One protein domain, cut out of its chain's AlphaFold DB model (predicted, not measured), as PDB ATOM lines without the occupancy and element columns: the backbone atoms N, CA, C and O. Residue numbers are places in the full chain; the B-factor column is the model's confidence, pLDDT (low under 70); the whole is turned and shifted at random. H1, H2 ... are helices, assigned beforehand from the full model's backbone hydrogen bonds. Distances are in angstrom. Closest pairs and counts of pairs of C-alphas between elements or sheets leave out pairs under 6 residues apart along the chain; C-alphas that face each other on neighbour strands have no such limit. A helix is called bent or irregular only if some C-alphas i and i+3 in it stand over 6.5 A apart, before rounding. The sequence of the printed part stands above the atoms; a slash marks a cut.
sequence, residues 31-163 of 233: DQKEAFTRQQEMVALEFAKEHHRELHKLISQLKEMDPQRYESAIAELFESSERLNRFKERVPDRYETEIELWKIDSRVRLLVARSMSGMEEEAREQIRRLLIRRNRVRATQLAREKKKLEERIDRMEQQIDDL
ATOM      1  N   ASP A  31      26.830  96.789 107.249       61.62
ATOM      2  CA  ASP A  31      26.027  96.466 108.438       61.62
ATOM      3  C   ASP A  31      24.817  95.570 108.100       61.62
ATOM      4  O   ASP A  31      24.549  94.573 108.768       61.62
ATOM      5  N   GLN A  32      24.133  95.830 106.978       59.53
ATOM      6  CA  GLN A  32      23.038  94.960 106.527       59.53
ATOM      7  C   GLN A  32      23.510  93.570 106.090       59.53
ATOM      8  O   GLN A  32      22.821  92.581 106.354       59.53
ATOM      9  N   LYS A  33      24.681  93.467 105.450       64.75
ATOM     10  CA  LYS A  33      25.269  92.175 105.074       64.75
ATOM     11  C   LYS A  33      25.633  91.365 106.319       64.75
ATOM     12  O   LYS A  33      25.283  90.192 106.398       64.75
ATOM     13  N   GLU A  34      26.263  91.994 107.306       69.94
ATOM     14  CA  GLU A  34      26.611  91.354 108.577       69.94
ATOM     15  C   GLU A  34      25.378  90.957 109.397       69.94
ATOM     16  O   GLU A  34      25.358  89.890 110.015       69.94
ATOM     17  N   ALA A  35      24.331  91.783 109.401       65.19
ATOM     18  CA  ALA A  35      23.068  91.465 110.058       65.19
ATOM     19  C   ALA A  35      22.367  90.269 109.393       65.19
ATOM     20  O   ALA A  35      21.895  89.367 110.089       65.19
ATOM     21  N   PHE A  36      22.345  90.225 108.059       61.00
ATOM     22  CA  PHE A  36      21.790  89.105 107.301       61.00
ATOM     23  C   PHE A  36      22.556  87.807 107.585       61.00
ATOM     24  O   PHE A  36      21.942  86.791 107.906       61.00
ATOM     25  N   THR A  37      23.891  87.852 107.593       82.56
ATOM     26  CA  THR A  37      24.728  86.694 107.939       82.56
ATOM     27  C   THR A  37      24.488  86.213 109.374       82.56
ATOM     28  O   THR A  37      24.374  85.008 109.596       82.56
ATOM     29  N   ARG A  38      24.302  87.120 110.344       89.31
ATOM     30  CA  ARG A  38      23.958  86.748 111.731       89.31
ATOM     31  C   ARG A  38      22.594  86.066 111.841       89.31
ATOM     32  O   ARG A  38      22.445  85.106 112.593       89.31
ATOM     33  N   GLN A  39      21.594  86.534 111.096       90.12
ATOM     34  CA  GLN A  39      20.281  85.884 111.056       90.12
ATOM     35  C   GLN A  39      20.364  84.482 110.445       90.12
ATOM     36  O   GLN A  39      19.807  83.540 111.010       90.12
ATOM     37  N   GLN A  40      21.096  84.327 109.338       93.06
ATOM     38  CA  GLN A  40      21.334  83.028 108.708       93.06
ATOM     39  C   GLN A  40      22.041  82.053 109.655       93.06
ATOM     40  O   GLN A  40      21.614  80.906 109.773       93.06
ATOM     41  N   GLU A  41      23.068  82.520 110.372       94.81
ATOM     42  CA  GLU A  41      23.787  81.740 111.385       94.81
ATOM     43  C   GLU A  41      22.841  81.216 112.468       94.81
ATOM     44  O   GLU A  41      22.836  80.017 112.753       94.81
ATOM     45  N   MET A  42      21.990  82.081 113.031       95.12
ATOM     46  CA  MET A  42      21.029  81.675 114.061       95.12
ATOM     47  C   MET A  42      20.046  80.617 113.554       95.12
ATOM     48  O   MET A  42      19.835  79.607 114.228       95.12
ATOM     49  N   VAL A  43      19.461  80.822 112.369       95.75
ATOM     50  CA  VAL A  43      18.507  79.875 111.768       95.75
ATOM     51  C   VAL A  43      19.176  78.528 111.507       95.75
ATOM     52  O   VAL A  43      18.635  77.486 111.879       95.75
ATOM     53  N   ALA A  44      20.371  78.545 110.916       96.38
ATOM     54  CA  ALA A  44      21.140  77.347 110.627       96.38
ATOM     55  C   ALA A  44      21.458  76.564 111.911       96.38
ATOM     56  O   ALA A  44      21.185  75.363 111.997       96.38
ATOM     57  N   LEU A  45      21.986  77.236 112.939       96.62
ATOM     58  CA  LEU A  45      22.338  76.594 114.204       96.62
ATOM     59  C   LEU A  45      21.114  76.025 114.927       96.62
ATOM     60  O   LEU A  45      21.173  74.882 115.387       96.62
ATOM     61  N   GLU A  46      19.997  76.754 114.991       96.88
ATOM     62  CA  GLU A  46      18.784  76.235 115.634       96.88
ATOM     63  C   GLU A  46      18.232  75.022 114.874       96.88
ATOM     64  O   GLU A  46      17.901  74.005 115.486       96.88
ATOM     65  N   PHE A  47      18.254  75.057 113.538       97.31
ATOM     66  CA  PHE A  47      17.868  73.926 112.698       97.31
ATOM     67  C   PHE A  47      18.736  72.679 112.965       97.31
ATOM     68  O   PHE A  47      18.217  71.573 113.168       97.31
ATOM     69  N   ALA A  48      20.064  72.829 113.051       97.06
ATOM     70  CA  ALA A  48      20.934  71.715 113.434       97.06
ATOM     71  C   ALA A  48      20.694  71.255 114.876       97.06
ATOM     72  O   ALA A  48      20.743  70.055 115.148       97.06
ATOM     73  N   LYS A  49      20.428  72.165 115.813       96.94
ATOM     74  CA  LYS A  49      20.152  71.827 117.214       96.94
ATOM     75  C   LYS A  49      18.865  71.015 117.360       96.94
ATOM     76  O   LYS A  49      18.845  70.047 118.127       96.94
ATOM     77  N   GLU A  50      17.831  71.361 116.603       96.75
ATOM     78  CA  GLU A  50      16.549  70.659 116.596       96.75
ATOM     79  C   GLU A  50      16.675  69.254 115.992       96.75
ATOM     80  O   GLU A  50      16.173  68.273 116.550       96.75
ATOM     81  N   HIS A  51      17.370  69.124 114.862       96.50
ATOM     82  CA  HIS A  51      17.314  67.897 114.069       96.50
ATOM     83  C   HIS A  51      18.560  67.011 114.155       96.50
ATOM     84  O   HIS A  51      18.438  65.792 114.009       96.50
ATOM     85  N   HIS A  52      19.740  67.569 114.419       96.75
ATOM     86  CA  HIS A  52      20.991  66.817 114.518       96.75
ATOM     87  C   HIS A  52      21.962  67.447 115.541       96.75
ATOM     88  O   HIS A  52      22.986  68.045 115.199       96.75
ATOM     89  N   ARG A  53      21.693  67.233 116.836       96.75
ATOM     90  CA  ARG A  53      22.462  67.812 117.961       96.75
ATOM     91  C   ARG A  53      23.979  67.609 117.882       96.75
ATOM     92  O   ARG A  53      24.734  68.500 118.255       96.75
ATOM     93  N   GLU A  54      24.445  66.455 117.408       94.69
ATOM     94  CA  GLU A  54      25.888  66.201 117.260       94.69
ATOM     95  C   GLU A  54      26.547  67.074 116.178       94.69
ATOM     96  O   GLU A  54      27.716  67.416 116.305       94.69
ATOM     97  N   LEU A  55      25.793  67.471 115.149       95.94
ATOM     98  CA  LEU A  55      26.279  68.326 114.062       95.94
ATOM     99  C   LEU A  55      26.342  69.767 114.552       95.94
ATOM    100  O   LEU A  55      27.345  70.434 114.347       95.94
ATOM    101  N   HIS A  56      25.314  70.209 115.284       96.62
ATOM    102  CA  HIS A  56      25.332  71.499 115.969       96.62
ATOM    103  C   HIS A  56      26.573  71.653 116.863       96.62
ATOM    104  O   HIS A  56      27.269  72.662 116.781       96.62
ATOM    105  N   LYS A  57      26.889  70.634 117.681       95.00
ATOM    106  CA  LYS A  57      28.100  70.636 118.522       95.00
ATOM    107  C   LYS A  57      29.378  70.769 117.689       95.00
ATOM    108  O   LYS A  57      30.223  71.587 118.030       95.00
ATOM    109  N   LEU A  58      29.494  70.002 116.603       93.62
ATOM    110  CA  LEU A  58      30.658  70.050 115.716       93.62
ATOM    111  C   LEU A  58      30.829  71.430 115.067       93.62
ATOM    112  O   LEU A  58      31.918  71.990 115.100       93.62
ATOM    113  N   ILE A  59      29.756  71.994 114.510       93.94
ATOM    114  CA  ILE A  59      29.786  73.316 113.869       93.94
ATOM    115  C   ILE A  59      30.125  74.404 114.897       93.94
ATOM    116  O   ILE A  59      30.891  75.309 114.593       93.94
ATOM    117  N   SER A  60      29.630  74.287 116.132       92.69
ATOM    118  CA  SER A  60      29.966  75.234 117.207       92.69
ATOM    119  C   SER A  60      31.465  75.238 117.527       92.69
ATOM    120  O   SER A  60      32.043  76.302 117.706       92.69
ATOM    121  N   GLN A  61      32.106  74.065 117.555       92.75
ATOM    122  CA  GLN A  61      33.555  73.941 117.768       92.75
ATOM    123  C   GLN A  61      34.364  74.454 116.569       92.75
ATOM    124  O   GLN A  61      35.432  75.040 116.733       92.75
ATOM    125  N   LEU A  62      33.840  74.264 115.355       92.75
ATOM    126  CA  LEU A  62      34.497  74.686 114.121       92.75
ATOM    127  C   LEU A  62      34.704  76.205 114.057       92.75
ATOM    128  O   LEU A  62      35.680  76.645 113.460       92.75
ATOM    129  N   LYS A  63      33.841  76.987 114.716       92.19
ATOM    130  CA  LYS A  63      33.932  78.453 114.778       92.19
ATOM    131  C   LYS A  63      35.285  78.951 115.291       92.19
ATOM    132  O   LYS A  63      35.795  79.943 114.784       92.19
ATOM    133  N   GLU A  64      35.857  78.265 116.279       92.38
ATOM    134  CA  GLU A  64      37.145  78.634 116.881       92.38
ATOM    135  C   GLU A  64      38.334  78.032 116.123       92.38
ATOM    136  O   GLU A  64      39.396  78.647 116.046       92.38
ATOM    137  N   MET A  65      38.165  76.833 115.556       92.94
ATOM    138  CA  MET A  65      39.252  76.093 114.909       92.94
ATOM    139  C   MET A  65      39.519  76.531 113.466       92.94
ATOM    140  O   MET A  65      40.672  76.593 113.048       92.94
ATOM    141  N   ASP A  66      38.462  76.764 112.688       93.31
ATOM    142  CA  ASP A  66      38.539  77.092 111.263       93.31
ATOM    143  C   ASP A  66      37.326  77.958 110.861       93.31
ATOM    144  O   ASP A  66      36.280  77.433 110.451       93.31
ATOM    145  N   PRO A  67      37.452  79.297 110.970       91.69
ATOM    146  CA  PRO A  67      36.370  80.227 110.650       91.69
ATOM    147  C   PRO A  67      35.866  80.111 109.207       91.69
ATOM    148  O   PRO A  67      34.675  80.273 108.950       91.69
ATOM    149  N   GLN A  68      36.738  79.774 108.254       92.19
ATOM    150  CA  GLN A  68      36.358  79.677 106.845       92.19
ATOM    151  C   GLN A  68      35.469  78.453 106.587       92.19
ATOM    152  O   GLN A  68      34.452  78.531 105.885       92.19
ATOM    153  N   ARG A  69      35.820  77.302 107.175       91.31
ATOM    154  CA  ARG A  69      34.960  76.112 107.115       91.31
ATOM    155  C   ARG A  69      33.676  76.304 107.904       91.31
ATOM    156  O   ARG A  69      32.646  75.768 107.499       91.31
ATOM    157  N   TYR A  70      33.725  77.063 108.993       94.88
ATOM    158  CA  TYR A  70      32.541  77.428 109.757       94.88
ATOM    159  C   TYR A  70      31.531  78.208 108.906       94.88
ATOM    160  O   TYR A  70      30.386  77.775 108.796       94.88
ATOM    161  N   GLU A  71      31.952  79.288 108.242       93.06
ATOM    162  CA  GLU A  71      31.078  80.073 107.356       93.06
ATOM    163  C   GLU A  71      30.461  79.208 106.251       93.06
ATOM    164  O   GLU A  71      29.254  79.261 106.006       93.06
ATOM    165  N   SER A  72      31.274  78.344 105.637       93.25
ATOM    166  CA  SER A  72      30.813  77.414 104.599       93.25
ATOM    167  C   SER A  72      29.762  76.431 105.132       93.25
ATOM    168  O   SER A  72      28.744  76.189 104.482       93.25
ATOM    169  N   ALA A  73      29.975  75.888 106.335       93.75
ATOM    170  CA  ALA A  73      29.037  74.971 106.979       93.75
ATOM    171  C   ALA A  73      27.720  75.663 107.360       93.75
ATOM    172  O   ALA A  73      26.654  75.069 107.205       93.75
ATOM    173  N   ILE A  74      27.779  76.913 107.831       95.94
ATOM    174  CA  ILE A  74      26.590  77.719 108.126       95.94
ATOM    175  C   ILE A  74      25.788  77.991 106.851       95.94
ATOM    176  O   ILE A  74      24.571  77.804 106.863       95.94
ATOM    177  N   ALA A  75      26.446  78.364 105.751       95.06
ATOM    178  CA  ALA A  75      25.779  78.609 104.474       95.06
ATOM    179  C   ALA A  75      25.052  77.353 103.955       95.06
ATOM    180  O   ALA A  75      23.861  77.413 103.651       95.06
ATOM    181  N   GLU A  76      25.721  76.194 103.934       95.25
ATOM    182  CA  GLU A  76      25.106  74.929 103.497       95.25
ATOM    183  C   GLU A  76      23.920  74.520 104.390       95.25
ATOM    184  O   GLU A  76      22.889  74.016 103.920       95.25
ATOM    185  N   LEU A  77      24.054  74.734 105.699       96.62
ATOM    186  CA  LEU A  77      23.022  74.406 106.672       96.62
ATOM    187  C   LEU A  77      21.802  75.324 106.535       96.62
ATOM    188  O   LEU A  77      20.675  74.832 106.589       96.62
ATOM    189  N   PHE A  78      22.023  76.615 106.281       96.69
ATOM    190  CA  PHE A  78      20.969  77.580 105.981       96.69
ATOM    191  C   PHE A  78      20.234  77.239 104.675       96.69
ATOM    192  O   PHE A  78      19.004  77.197 104.633       96.69
ATOM    193  N   GLU A  79      20.957  76.912 103.600       96.25
ATOM    194  CA  GLU A  79      20.328  76.478 102.344       96.25
ATOM    195  C   GLU A  79      19.488  75.209 102.534       96.25
ATOM    196  O   GLU A  79      18.380  75.083 101.994       96.25
ATOM    197  N   SER A  80      19.996  74.269 103.335       96.25
ATOM    198  CA  SER A  80      19.282  73.044 103.683       96.25
ATOM    199  C   SER A  80      18.004  73.333 104.472       96.25
ATOM    200  O   SER A  80      16.960  72.762 104.139       96.25
ATOM    201  N   SER A  81      18.058  74.222 105.470       96.75
ATOM    202  CA  SER A  81      16.884  74.605 106.261       96.75
ATOM    203  C   SER A  81      15.832  75.301 105.401       96.75
ATOM    204  O   SER A  81      14.662  74.933 105.458       96.75
ATOM    205  N   GLU A  82      16.238  76.216 104.519       95.75
ATOM    206  CA  GLU A  82      15.333  76.915 103.597       95.75
ATOM    207  C   GLU A  82      14.687  75.960 102.584       95.75
ATOM    208  O   GLU A  82      13.490  76.034 102.284       95.75
ATOM    209  N   ARG A  83      15.459  75.012 102.038       95.12
ATOM    210  CA  ARG A  83      14.917  73.962 101.161       95.12
ATOM    211  C   ARG A  83      13.860  73.130 101.888       95.12
ATOM    212  O   ARG A  83      12.811  72.854 101.309       95.12
ATOM    213  N   LEU A  84      14.119  72.740 103.133       96.25
ATOM    214  CA  LEU A  84      13.202  71.918 103.923       96.25
ATOM    215  C   LEU A  84      11.966  72.695 104.382       96.25
ATOM    216  O   LEU A  84      10.860  72.157 104.311       96.25
ATOM    217  N   ASN A  85      12.109  73.969 104.745       94.38
ATOM    218  CA  ASN A  85      10.972  74.812 105.101       94.38
ATOM    219  C   ASN A  85      10.019  75.017 103.907       94.38
ATOM    220  O   ASN A  85       8.802  74.909 104.052       94.38
ATOM    221  N   ARG A  86      10.551  75.143 102.680       94.19
ATOM    222  CA  ARG A  86       9.721  75.158 101.459       94.19
ATOM    223  C   ARG A  86       8.889  73.886 101.277       94.19
ATOM    224  O   ARG A  86       7.761  73.969 100.788       94.19
ATOM    225  N   PHE A  87       9.409  72.713 101.655       92.81
ATOM    226  CA  PHE A  87       8.612  71.481 101.643       92.81
ATOM    227  C   PHE A  87       7.510  71.509 102.698       92.81
ATOM    228  O   PHE A  87       6.385  71.127 102.385       92.81
ATOM    229  N   LYS A  88       7.804  72.010 103.902       91.75
ATOM    230  CA  LYS A  88       6.821  72.167 104.982       91.75
ATOM    231  C   LYS A  88       5.619  73.009 104.547       91.75
ATOM    232  O   LYS A  88       4.486  72.646 104.840       91.75
ATOM    233  N   GLU A  89       5.869  74.091 103.815       91.56
ATOM    234  CA  GLU A  89       4.829  75.011 103.344       91.56
ATOM    235  C   GLU A  89       4.051  74.482 102.133       91.56
ATOM    236  O   GLU A  89       2.830  74.605 102.076       91.56
ATOM    237  N   ARG A  90       4.746  73.917 101.134       92.38
ATOM    238  CA  ARG A  90       4.132  73.592  99.834       92.38
ATOM    239  C   ARG A  90       3.599  72.171  99.741       92.38
ATOM    240  O   ARG A  90       2.616  71.935  99.045       92.38
ATOM    241  N   VAL A  91       4.289  71.213 100.356       89.81
ATOM    242  CA  VAL A  91       3.979  69.783 100.242       89.81
ATOM    243  C   VAL A  91       4.263  69.103 101.588       89.81
ATOM    244  O   VAL A  91       5.267  68.392 101.709       89.81
ATOM    245  N   PRO A  92       3.399  69.299 102.604       87.81
ATOM    246  CA  PRO A  92       3.638  68.796 103.960       87.81
ATOM    247  C   PRO A  92       3.843  67.274 103.996       87.81
ATOM    248  O   PRO A  92       4.725  66.802 104.707       87.81
ATOM    249  N   ASP A  93       3.152  66.518 103.131       86.38
ATOM    250  CA  ASP A  93       3.348  65.069 102.946       86.38
ATOM    251  C   ASP A  93       4.810  64.661 102.676       86.38
ATOM    252  O   ASP A  93       5.214  63.538 102.982       86.38
ATOM    253  N   ARG A  94       5.598  65.536 102.032       89.56
ATOM    254  CA  ARG A  94       7.008  65.281 101.691       89.56
ATOM    255  C   ARG A  94       7.966  65.739 102.784       89.56
ATOM    256  O   ARG A  94       9.067  65.200 102.864       89.56
ATOM    257  N   TYR A  95       7.565  66.696 103.617       94.12
ATOM    258  CA  TYR A  95       8.442  67.308 104.614       94.12
ATOM    259  C   TYR A  95       9.054  66.275 105.564       94.12
ATOM    260  O   TYR A  95      10.271  66.245 105.728       94.12
ATOM    261  N   GLU A  96       8.233  65.382 106.123       92.62
ATOM    262  CA  GLU A  96       8.689  64.349 107.067       92.62
ATOM    263  C   GLU A  96       9.733  63.406 106.454       92.62
ATOM    264  O   GLU A  96      10.710  63.028 107.100       92.62
ATOM    265  N   THR A  97       9.553  63.059 105.180       94.62
ATOM    266  CA  THR A  97      10.479  62.174 104.463       94.62
ATOM    267  C   THR A  97      11.796  62.896 104.181       94.62
ATOM    268  O   THR A  97      12.875  62.345 104.392       94.62
ATOM    269  N   GLU A  98      11.721  64.150 103.735       95.56
ATOM    270  CA  GLU A  98      12.896  64.957 103.403       95.56
ATOM    271  C   GLU A  98      13.739  65.283 104.640       95.56
ATOM    272  O   GLU A  98      14.970  65.211 104.572       95.56
ATOM    273  N   ILE A  99      13.113  65.577 105.787       96.81
ATOM    274  CA  ILE A  99      13.861  65.805 107.029       96.81
ATOM    275  C   ILE A  99      14.526  64.518 107.525       96.81
ATOM    276  O   ILE A  99      15.660  64.559 108.003       96.81
ATOM    277  N   GLU A 100      13.877  63.357 107.378       96.69
ATOM    278  CA  GLU A 100      14.498  62.073 107.708       96.69
ATOM    279  C   GLU A 100      15.707  61.790 106.805       96.69
ATOM    280  O   GLU A 100      16.775  61.433 107.308       96.69
ATOM    281  N   LEU A 101      15.579  62.003 105.492       97.56
ATOM    282  CA  LEU A 101      16.691  61.847 104.552       97.56
ATOM    283  C   LEU A 101      17.854  62.782 104.888       97.56
ATOM    284  O   LEU A 101      19.001  62.338 104.908       97.56
ATOM    285  N   TRP A 102      17.570  64.043 105.221       97.88
ATOM    286  CA  TRP A 102      18.596  65.000 105.632       97.88
ATOM    287  C   TRP A 102      19.316  64.569 106.922       97.88
ATOM    288  O   TRP A 102      20.545  64.634 107.003       97.88
ATOM    289  N   LYS A 103      18.584  64.056 107.921       98.00
ATOM    290  CA  LYS A 103      19.174  63.511 109.159       98.00
ATOM    291  C   LYS A 103      20.084  62.314 108.887       98.00
ATOM    292  O   LYS A 103      21.141  62.187 109.502       98.00
ATOM    293  N   ILE A 104      19.681  61.426 107.980       98.31
ATOM    294  CA  ILE A 104      20.497  60.269 107.603       98.31
ATOM    295  C   ILE A 104      21.770  60.730 106.884       98.31
ATOM    296  O   ILE A 104      22.862  60.306 107.256       98.31
ATOM    297  N   ASP A 105      21.642  61.621 105.900       97.62
ATOM    298  CA  ASP A 105      22.771  62.092 105.095       97.62
ATOM    299  C   ASP A 105      23.788  62.878 105.945       97.62
ATOM    300  O   ASP A 105      24.993  62.642 105.837       97.62
ATOM    301  N   SER A 106      23.324  63.740 106.855       97.56
ATOM    302  CA  SER A 106      24.195  64.446 107.808       97.56
ATOM    303  C   SER A 106      24.935  63.485 108.742       97.56
ATOM    304  O   SER A 106      26.146  63.627 108.940       97.56
ATOM    305  N   ARG A 107      24.257  62.449 109.252       97.50
ATOM    306  CA  ARG A 107      24.892  61.431 110.098       97.50
ATOM    307  C   ARG A 107      25.931  60.609 109.340       97.50
ATOM    308  O   ARG A 107      26.993  60.331 109.893       97.50
ATOM    309  N   VAL A 108      25.647  60.230 108.092       97.44
ATOM    310  CA  VAL A 108      26.602  59.513 107.232       97.44
ATOM    311  C   VAL A 108      27.859  60.354 107.029       97.44
ATOM    312  O   VAL A 108      28.955  59.854 107.266       97.44
ATOM    313  N   ARG A 109      27.719  61.637 106.670       95.25
ATOM    314  CA  ARG A 109      28.867  62.543 106.492       95.25
ATOM    315  C   ARG A 109      29.700  62.675 107.765       95.25
ATOM    316  O   ARG A 109      30.924  62.616 107.700       95.25
ATOM    317  N   LEU A 110      29.046  62.789 108.921       94.38
ATOM    318  CA  LEU A 110      29.731  62.850 110.213       94.38
ATOM    319  C   LEU A 110      30.527  61.570 110.511       94.38
ATOM    320  O   LEU A 110      31.656  61.650 110.989       94.38
ATOM    321  N   LEU A 111      29.960  60.395 110.231       95.12
ATOM    322  CA  LEU A 111      30.651  59.119 110.432       95.12
ATOM    323  C   LEU A 111      31.829  58.943 109.471       95.12
ATOM    324  O   LEU A 111      32.871  58.461 109.900       95.12
ATOM    325  N   VAL A 112      31.693  59.379 108.216       94.69
ATOM    326  CA  VAL A 112      32.799  59.390 107.242       94.69
ATOM    327  C   VAL A 112      33.926  60.311 107.710       94.69
ATOM    328  O   VAL A 112      35.091  59.934 107.671       94.69
ATOM    329  N   ALA A 113      33.605  61.502 108.218       91.38
ATOM    330  CA  ALA A 113      34.627  62.393 108.764       91.38
ATOM    331  C   ALA A 113      35.354  61.755 109.963       91.38
ATOM    332  O   ALA A 113      36.577  61.813 110.048       91.38
ATOM    333  N   ARG A 114      34.618  61.090 110.865       89.50
ATOM    334  CA  ARG A 114      35.202  60.381 112.018       89.50
ATOM    335  C   ARG A 114      36.023  59.153 111.620       89.50
ATOM    336  O   ARG A 114      37.009  58.858 112.290       89.50
ATOM    337  N   SER A 115      35.651  58.439 110.557       92.50
ATOM    338  CA  SER A 115      36.399  57.258 110.106       92.50
ATOM    339  C   SER A 115      37.809  57.630 109.653       92.50
ATOM    340  O   SER A 115      38.746  56.884 109.919       92.50
ATOM    341  N   MET A 116      37.983  58.823 109.072       89.38
ATOM    342  CA  MET A 116      39.300  59.362 108.710       89.38
ATOM    343  C   MET A 116      40.206  59.625 109.927       89.38
ATOM    344  O   MET A 116      41.410  59.783 109.761       89.38
ATOM    345  N   SER A 117      39.653  59.658 111.147       84.25
ATOM    346  CA  SER A 117      40.388  59.865 112.404       84.25
ATOM    347  C   SER A 117      40.688  58.569 113.177       84.25
ATOM    348  O   SER A 117      41.110  58.648 114.326       84.25
ATOM    349  N   GLY A 118      40.480  57.386 112.576       82.88
ATOM    350  CA  GLY A 118      40.930  56.098 113.134       82.88
ATOM    351  C   GLY A 118      39.837  55.133 113.614       82.88
ATOM    352  O   GLY A 118      40.163  54.073 114.137       82.88
ATOM    353  N   MET A 119      38.551  55.449 113.415       81.62
ATOM    354  CA  MET A 119      37.407  54.589 113.795       81.62
ATOM    355  C   MET A 119      36.754  53.916 112.574       81.62
ATOM    356  O   MET A 119      35.530  53.911 112.435       81.62
ATOM    357  N   GLU A 120      37.560  53.412 111.637       88.62
ATOM    358  CA  GLU A 120      37.090  53.026 110.299       88.62
ATOM    359  C   GLU A 120      36.078  51.873 110.304       88.62
ATOM    360  O   GLU A 120      34.989  52.016 109.746       88.62
ATOM    361  N   GLU A 121      36.393  50.756 110.962       86.06
ATOM    362  CA  GLU A 121      35.567  49.546 110.864       86.06
ATOM    363  C   GLU A 121      34.197  49.719 111.544       86.06
ATOM    364  O   GLU A 121      33.158  49.355 110.986       86.06
ATOM    365  N   GLU A 122      34.157  50.370 112.712       87.00
ATOM    366  CA  GLU A 122      32.897  50.679 113.399       87.00
ATOM    367  C   GLU A 122      32.050  51.679 112.594       87.00
ATOM    368  O   GLU A 122      30.834  51.504 112.436       87.00
ATOM    369  N   ALA A 123      32.686  52.717 112.039       92.69
ATOM    370  CA  ALA A 123      32.005  53.704 111.211       92.69
ATOM    371  C   ALA A 123      31.434  53.069 109.939       92.69
ATOM    372  O   ALA A 123      30.301  53.379 109.567       92.69
ATOM    373  N   ARG A 124      32.160  52.145 109.299       94.00
ATOM    374  CA  ARG A 124      31.738  51.467 108.066       94.00
ATOM    375  C   ARG A 124      30.413  50.734 108.238       94.00
ATOM    376  O   ARG A 124      29.503  50.890 107.420       94.00
ATOM    377  N   GLU A 125      30.280  49.972 109.313       95.31
ATOM    378  CA  GLU A 125      29.081  49.184 109.580       95.31
ATOM    379  C   GLU A 125      27.894  50.083 109.993       95.31
ATOM    380  O   GLU A 125      26.763  49.894 109.538       95.31
ATOM    381  N   GLN A 126      28.144  51.162 110.746       95.94
ATOM    382  CA  GLN A 126      27.120  52.182 111.015       95.94
ATOM    383  C   GLN A 126      26.653  52.906 109.737       95.94
ATOM    384  O   GLN A 126      25.446  53.068 109.528       95.94
ATOM    385  N   ILE A 127      27.583  53.304 108.862       97.44
ATOM    386  CA  ILE A 127      27.290  53.941 107.570       97.44
ATOM    387  C   ILE A 127      26.452  53.001 106.703       97.44
ATOM    388  O   ILE A 127      25.428  53.420 106.160       97.44
ATOM    389  N   ARG A 128      26.824  51.718 106.615       98.00
ATOM    390  CA  ARG A 128      26.070  50.712 105.854       98.00
ATOM    391  C   ARG A 128      24.612  50.643 106.307       98.00
ATOM    392  O   ARG A 128      23.708  50.708 105.470       98.00
ATOM    393  N   ARG A 129      24.361  50.568 107.617       98.25
ATOM    394  CA  ARG A 129      22.993  50.552 108.166       98.25
ATOM    395  C   ARG A 129      22.206  51.815 107.827       98.25
ATOM    396  O   ARG A 129      21.033  51.725 107.460       98.25
ATOM    397  N   LEU A 130      22.840  52.984 107.910       98.38
ATOM    398  CA  LEU A 130      22.209  54.256 107.553       98.38
ATOM    399  C   LEU A 130      21.857  54.329 106.066       98.38
ATOM    400  O   LEU A 130      20.754  54.755 105.731       98.38
ATOM    401  N   LEU A 131      22.728  53.850 105.177       98.44
ATOM    402  CA  LEU A 131      22.452  53.806 103.739       98.44
ATOM    403  C   LEU A 131      21.310  52.840 103.397       98.44
ATOM    404  O   LEU A 131      20.459  53.165 102.569       98.44
ATOM    405  N   ILE A 132      21.220  51.692 104.075       98.62
ATOM    406  CA  ILE A 132      20.065  50.788 103.943       98.62
ATOM    407  C   ILE A 132      18.780  51.503 104.378       98.62
ATOM    408  O   ILE A 132      17.776  51.447 103.666       98.62
ATOM    409  N   ARG A 133      18.802  52.210 105.516       98.44
ATOM    410  CA  ARG A 133      17.650  52.998 105.978       98.44
ATOM    411  C   ARG A 133      17.272  54.083 104.969       98.44
ATOM    412  O   ARG A 133      16.103  54.177 104.611       98.44
ATOM    413  N   ARG A 134      18.246  54.833 104.451       98.31
ATOM    414  CA  ARG A 134      18.045  55.849 103.407       98.31
ATOM    415  C   ARG A 134      17.324  55.273 102.192       98.31
ATOM    416  O   ARG A 134      16.363  55.860 101.703       98.31
ATOM    417  N   ASN A 135      17.771  54.108 101.724       98.56
ATOM    418  CA  ASN A 135      17.179  53.436 100.573       98.56
ATOM    419  C   ASN A 135      15.731  53.017 100.846       98.56
ATOM    420  O   ASN A 135      14.886  53.179  99.972       98.56
ATOM    421  N   ARG A 136      15.419  52.549 102.061       98.38
ATOM    422  CA  ARG A 136      14.037  52.238 102.462       98.38
ATOM    423  C   ARG A 136      13.147  53.482 102.456       98.38
ATOM    424  O   ARG A 136      12.076  53.435 101.865       98.38
ATOM    425  N   VAL A 137      13.611  54.595 103.031       97.56
ATOM    426  CA  VAL A 137      12.868  55.871 103.041       97.56
ATOM    427  C   VAL A 137      12.578  56.344 101.611       97.56
ATOM    428  O   VAL A 137      11.435  56.654 101.276       97.56
ATOM    429  N   ARG A 138      13.581  56.296 100.722       96.81
ATOM    430  CA  ARG A 138      13.409  56.620  99.294       96.81
ATOM    431  C   ARG A 138      12.446  55.677  98.581       96.81
ATOM    432  O   ARG A 138      11.626  56.134  97.791       96.81
ATOM    433  N   ALA A 139      12.519  54.379  98.859       97.62
ATOM    434  CA  ALA A 139      11.603  53.406  98.277       97.62
ATOM    435  C   ALA A 139      10.151  53.693  98.690       97.62
ATOM    436  O   ALA A 139       9.260  53.680  97.843       97.62
ATOM    437  N   THR A 140       9.908  54.029  99.961       95.50
ATOM    438  CA  THR A 140       8.578  54.434 100.439       95.50
ATOM    439  C   THR A 140       8.080  55.698  99.740       95.50
ATOM    440  O   THR A 140       6.918  55.749  99.335       95.50
ATOM    441  N   GLN A 141       8.942  56.701  99.556       93.62
ATOM    442  CA  GLN A 141       8.594  57.918  98.821       93.62
ATOM    443  C   GLN A 141       8.174  57.611  97.382       93.62
ATOM    444  O   GLN A 141       7.088  58.004  96.957       93.62
ATOM    445  N   LEU A 142       9.003  56.859  96.656       96.00
ATOM    446  CA  LEU A 142       8.737  56.485  95.269       96.00
ATOM    447  C   LEU A 142       7.472  55.632  95.139       96.00
ATOM    448  O   LEU A 142       6.707  55.824  94.202       96.00
ATOM    449  N   ALA A 143       7.196  54.742  96.094       96.44
ATOM    450  CA  ALA A 143       5.964  53.955  96.103       96.44
ATOM    451  C   ALA A 143       4.708  54.834  96.245       96.44
ATOM    452  O   ALA A 143       3.710  54.604  95.562       96.44
ATOM    453  N   ARG A 144       4.750  55.873  97.092       94.25
ATOM    454  CA  ARG A 144       3.641  56.836  97.225       94.25
ATOM    455  C   ARG A 144       3.452  57.662  95.956       94.25
ATOM    456  O   ARG A 144       2.320  57.909  95.552       94.25
ATOM    457  N   GLU A 145       4.548  58.102  95.341       94.44
ATOM    458  CA  GLU A 145       4.504  58.839  94.075       94.44
ATOM    459  C   GLU A 145       3.940  57.976  92.946       94.44
ATOM    460  O   GLU A 145       3.034  58.421  92.245       94.44
ATOM    461  N   LYS A 146       4.405  56.726  92.838       97.75
ATOM    462  CA  LYS A 146       3.884  55.732  91.899       97.75
ATOM    463  C   LYS A 146       2.368  55.595  92.034       97.75
ATOM    464  O   LYS A 146       1.670  55.785  91.046       97.75
ATOM    465  N   LYS A 147       1.856  55.384  93.251       97.31
ATOM    466  CA  LYS A 147       0.411  55.254  93.494       97.31
ATOM    467  C   LYS A 147      -0.386  56.474  93.005       97.31
ATOM    468  O   LYS A 147      -1.400  56.324  92.336       97.31
ATOM    469  N   LYS A 148       0.086  57.693  93.295       95.62
ATOM    470  CA  LYS A 148      -0.570  58.936  92.837       95.62
ATOM    471  C   LYS A 148      -0.573  59.064  91.308       95.62
ATOM    472  O   LYS A 148      -1.485  59.667  90.742       95.62
ATOM    473  N   LEU A 149       0.468  58.557  90.645       98.00
ATOM    474  CA  LEU A 149       0.560  58.546  89.186       98.00
ATOM    475  C   LEU A 149      -0.358  57.490  88.569       98.00
ATOM    476  O   LEU A 149      -1.015  57.808  87.587       98.00
ATOM    477  N   GLU A 150      -0.465  56.306  89.167       98.50
ATOM    478  CA  GLU A 150      -1.421  55.267  88.756       98.50
ATOM    479  C   GLU A 150      -2.862  55.801  88.817       98.50
ATOM    480  O   GLU A 150      -3.544  55.823  87.803       98.50
ATOM    481  N   GLU A 151      -3.267  56.439  89.921       98.12
ATOM    482  CA  GLU A 151      -4.589  57.091  90.031       98.12
ATOM    483  C   GLU A 151      -4.822  58.198  88.976       98.12
ATOM    484  O   GLU A 151      -5.952  58.602  88.681       98.12
ATOM    485  N   ARG A 152      -3.753  58.801  88.449       98.25
ATOM    486  CA  ARG A 152      -3.846  59.785  87.363       98.25
ATOM    487  C   ARG A 152      -3.960  59.105  86.001       98.25
ATOM    488  O   ARG A 152      -4.699  59.626  85.172       98.25
ATOM    489  N   ILE A 153      -3.251  57.998  85.801       98.69
ATOM    490  CA  ILE A 153      -3.353  57.157  84.609       98.69
ATOM    491  C   ILE A 153      -4.783  56.630  84.491       98.69
ATOM    492  O   ILE A 153      -5.414  56.912  83.481       98.69
ATOM    493  N   ASP A 154      -5.348  56.054  85.555       98.62
ATOM    494  CA  ASP A 154      -6.718  55.516  85.555       98.62
ATOM    495  C   ASP A 154      -7.757  56.560  85.110       98.62
ATOM    496  O   ASP A 154      -8.646  56.291  84.307       98.62
ATOM    497  N   ARG A 155      -7.631  57.807  85.590       98.50
ATOM    498  CA  ARG A 155      -8.518  58.910  85.176       98.50
ATOM    499  C   ARG A 155      -8.346  59.294  83.711       98.50
ATOM    500  O   ARG A 155      -9.321  59.678  83.075       98.50
ATOM    501  N   MET A 156      -7.121  59.260  83.191       98.56
ATOM    502  CA  MET A 156      -6.872  59.538  81.775       98.56
ATOM    503  C   MET A 156      -7.416  58.414  80.897       98.56
ATOM    504  O   MET A 156      -7.998  58.698  79.858       98.56
ATOM    505  N   GLU A 157      -7.273  57.163  81.326       98.56
ATOM    506  CA  GLU A 157      -7.834  56.006  80.630       98.56
ATOM    507  C   GLU A 157      -9.361  56.081  80.577       98.56
ATOM    508  O   GLU A 157      -9.928  55.936  79.501       98.56
ATOM    509  N   GLN A 158     -10.020  56.437  81.684       98.19
ATOM    510  CA  GLN A 158     -11.466  56.704  81.702       98.19
ATOM    511  C   GLN A 158     -11.863  57.821  80.729       98.19
ATOM    512  O   GLN A 158     -12.833  57.685  79.996       98.19
ATOM    513  N   GLN A 159     -11.099  58.917  80.673       97.75
ATOM    514  CA  GLN A 159     -11.365  60.005  79.724       97.75
ATOM    515  C   GLN A 159     -11.197  59.570  78.266       97.75
ATOM    516  O   GLN A 159     -11.940  60.031  77.402       97.75
ATOM    517  N   ILE A 160     -10.207  58.721  77.984       98.19
ATOM    518  CA  ILE A 160      -9.991  58.158  76.650       98.19
ATOM    519  C   ILE A 160     -11.158  57.243  76.280       98.19
ATOM    520  O   ILE A 160     -11.700  57.391  75.188       98.19
ATOM    521  N   ASP A 161     -11.569  56.354  77.183       98.25
ATOM    522  CA  ASP A 161     -12.684  55.433  76.960       98.25
ATOM    523  C   ASP A 161     -14.003  56.185  76.749       98.25
ATOM    524  O   ASP A 161     -14.701  55.936  75.768       98.25
ATOM    525  N   ASP A 162     -14.298  57.189  77.577       96.81
ATOM    526  CA  ASP A 162     -15.471  58.053  77.412       96.81
ATOM    527  C   ASP A 162     -15.478  58.740  76.041       96.81
ATOM    528  O   ASP A 162     -16.516  58.812  75.380       96.81
ATOM    529  N   LEU A 163     -14.321  59.246  75.599       97.19
ATOM    530  CA  LEU A 163     -14.184  59.882  74.291       97.19
ATOM    531  C   LEU A 163     -14.359  58.886  73.148       97.19
ATOM    532  O   LEU A 163     -14.939  59.261  72.138       97.19
TER     533      LEU A 163
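This is residues 31 to 163 of the 233 residues of an uncharacterized protein of Thalassoglobus neptunius (UniProt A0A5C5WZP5). Three helices, H3, H4 and H5, fold back and forth as a flat zigzag, while H1 crosses H3 and the short H2 folds back from the end of H1 toward the beginning of H3. The last helix makes the length: residues 142 to 163 of H5 stick out as a long straight arm, and residues 31 to 36 of H1 stick out elsewhere. The printed part has 133 residues, with five named helices in the order H1, H2, H3, H4, H5 and no named strand, in the class all helix. It is loose, with a radius of gyration of the C-alphas of 20.0 A, and flat, spanning 69 by 47 by 20 A.

H1, residues 31 to 51, and H2, residues 53 to 65, form a helical hairpin at a steep tilt of 39 degrees; their closest C-alphas, those of Ala 48 and His 56, are 5.1 A apart. H3, residues 67 to 90, is the hub, touching three other helices. H1 touches it with residues 40 to 48 alone, closest at the C-alphas of Ala 44 and Phe 78, 4.7 A apart, at a steep tilt of 69.7 degrees, only just short of about perpendicular. H2 and H3 form a hairpin at a shallow tilt of 31 degrees, closest at the C-alphas of Lys 63 and Tyr 70, 5.3 A apart. H3 forms a further hairpin with H4, residues 92 to 115, at 22 degrees, a shallow tilt; H3 touches H4 with residues 84 to 88 alone, and the closest C-alphas, those of Phe 87 and Tyr 95, are 5.1 A apart. H4 and H5, residues 120 to 163, run opposite ways as a hairpin at a shallow tilt of 24 degrees; H5 touches H4 with residues 120 to 141 alone, closest at the C-alphas of Val 108 and Ile 127, 5.6 A apart. H5 is apart from H1, H2 and H3. Every O i to N i+4 pair is within hydrogen-bond range in H1 and H3, against 8 of 9 in H2, 18 of 20 in H4 and 39 of 40 in H5.

H1 begins at C-alpha 31, (26.027, 96.466, 108.438), and is 30.4 A long; H2 measures 19.0 A. H3 is 34.6 A long and H4 35.3 A. H4 is irregular, but only just: C-alphas 93 and 96 are 6.8 A apart. H5 runs 63.0 A from C-alpha 120, (37.090, 53.026, 110.299), to C-alpha 163, (-14.184, 59.882, 74.291).

The C-alphas farthest apart, those of Glu 64 and Leu 163, are 69.3 A apart. The printed part has no cut, and the four links are tight. Mean pLDDT of the printed part is 93.4; residues 31 to 36 are under 70.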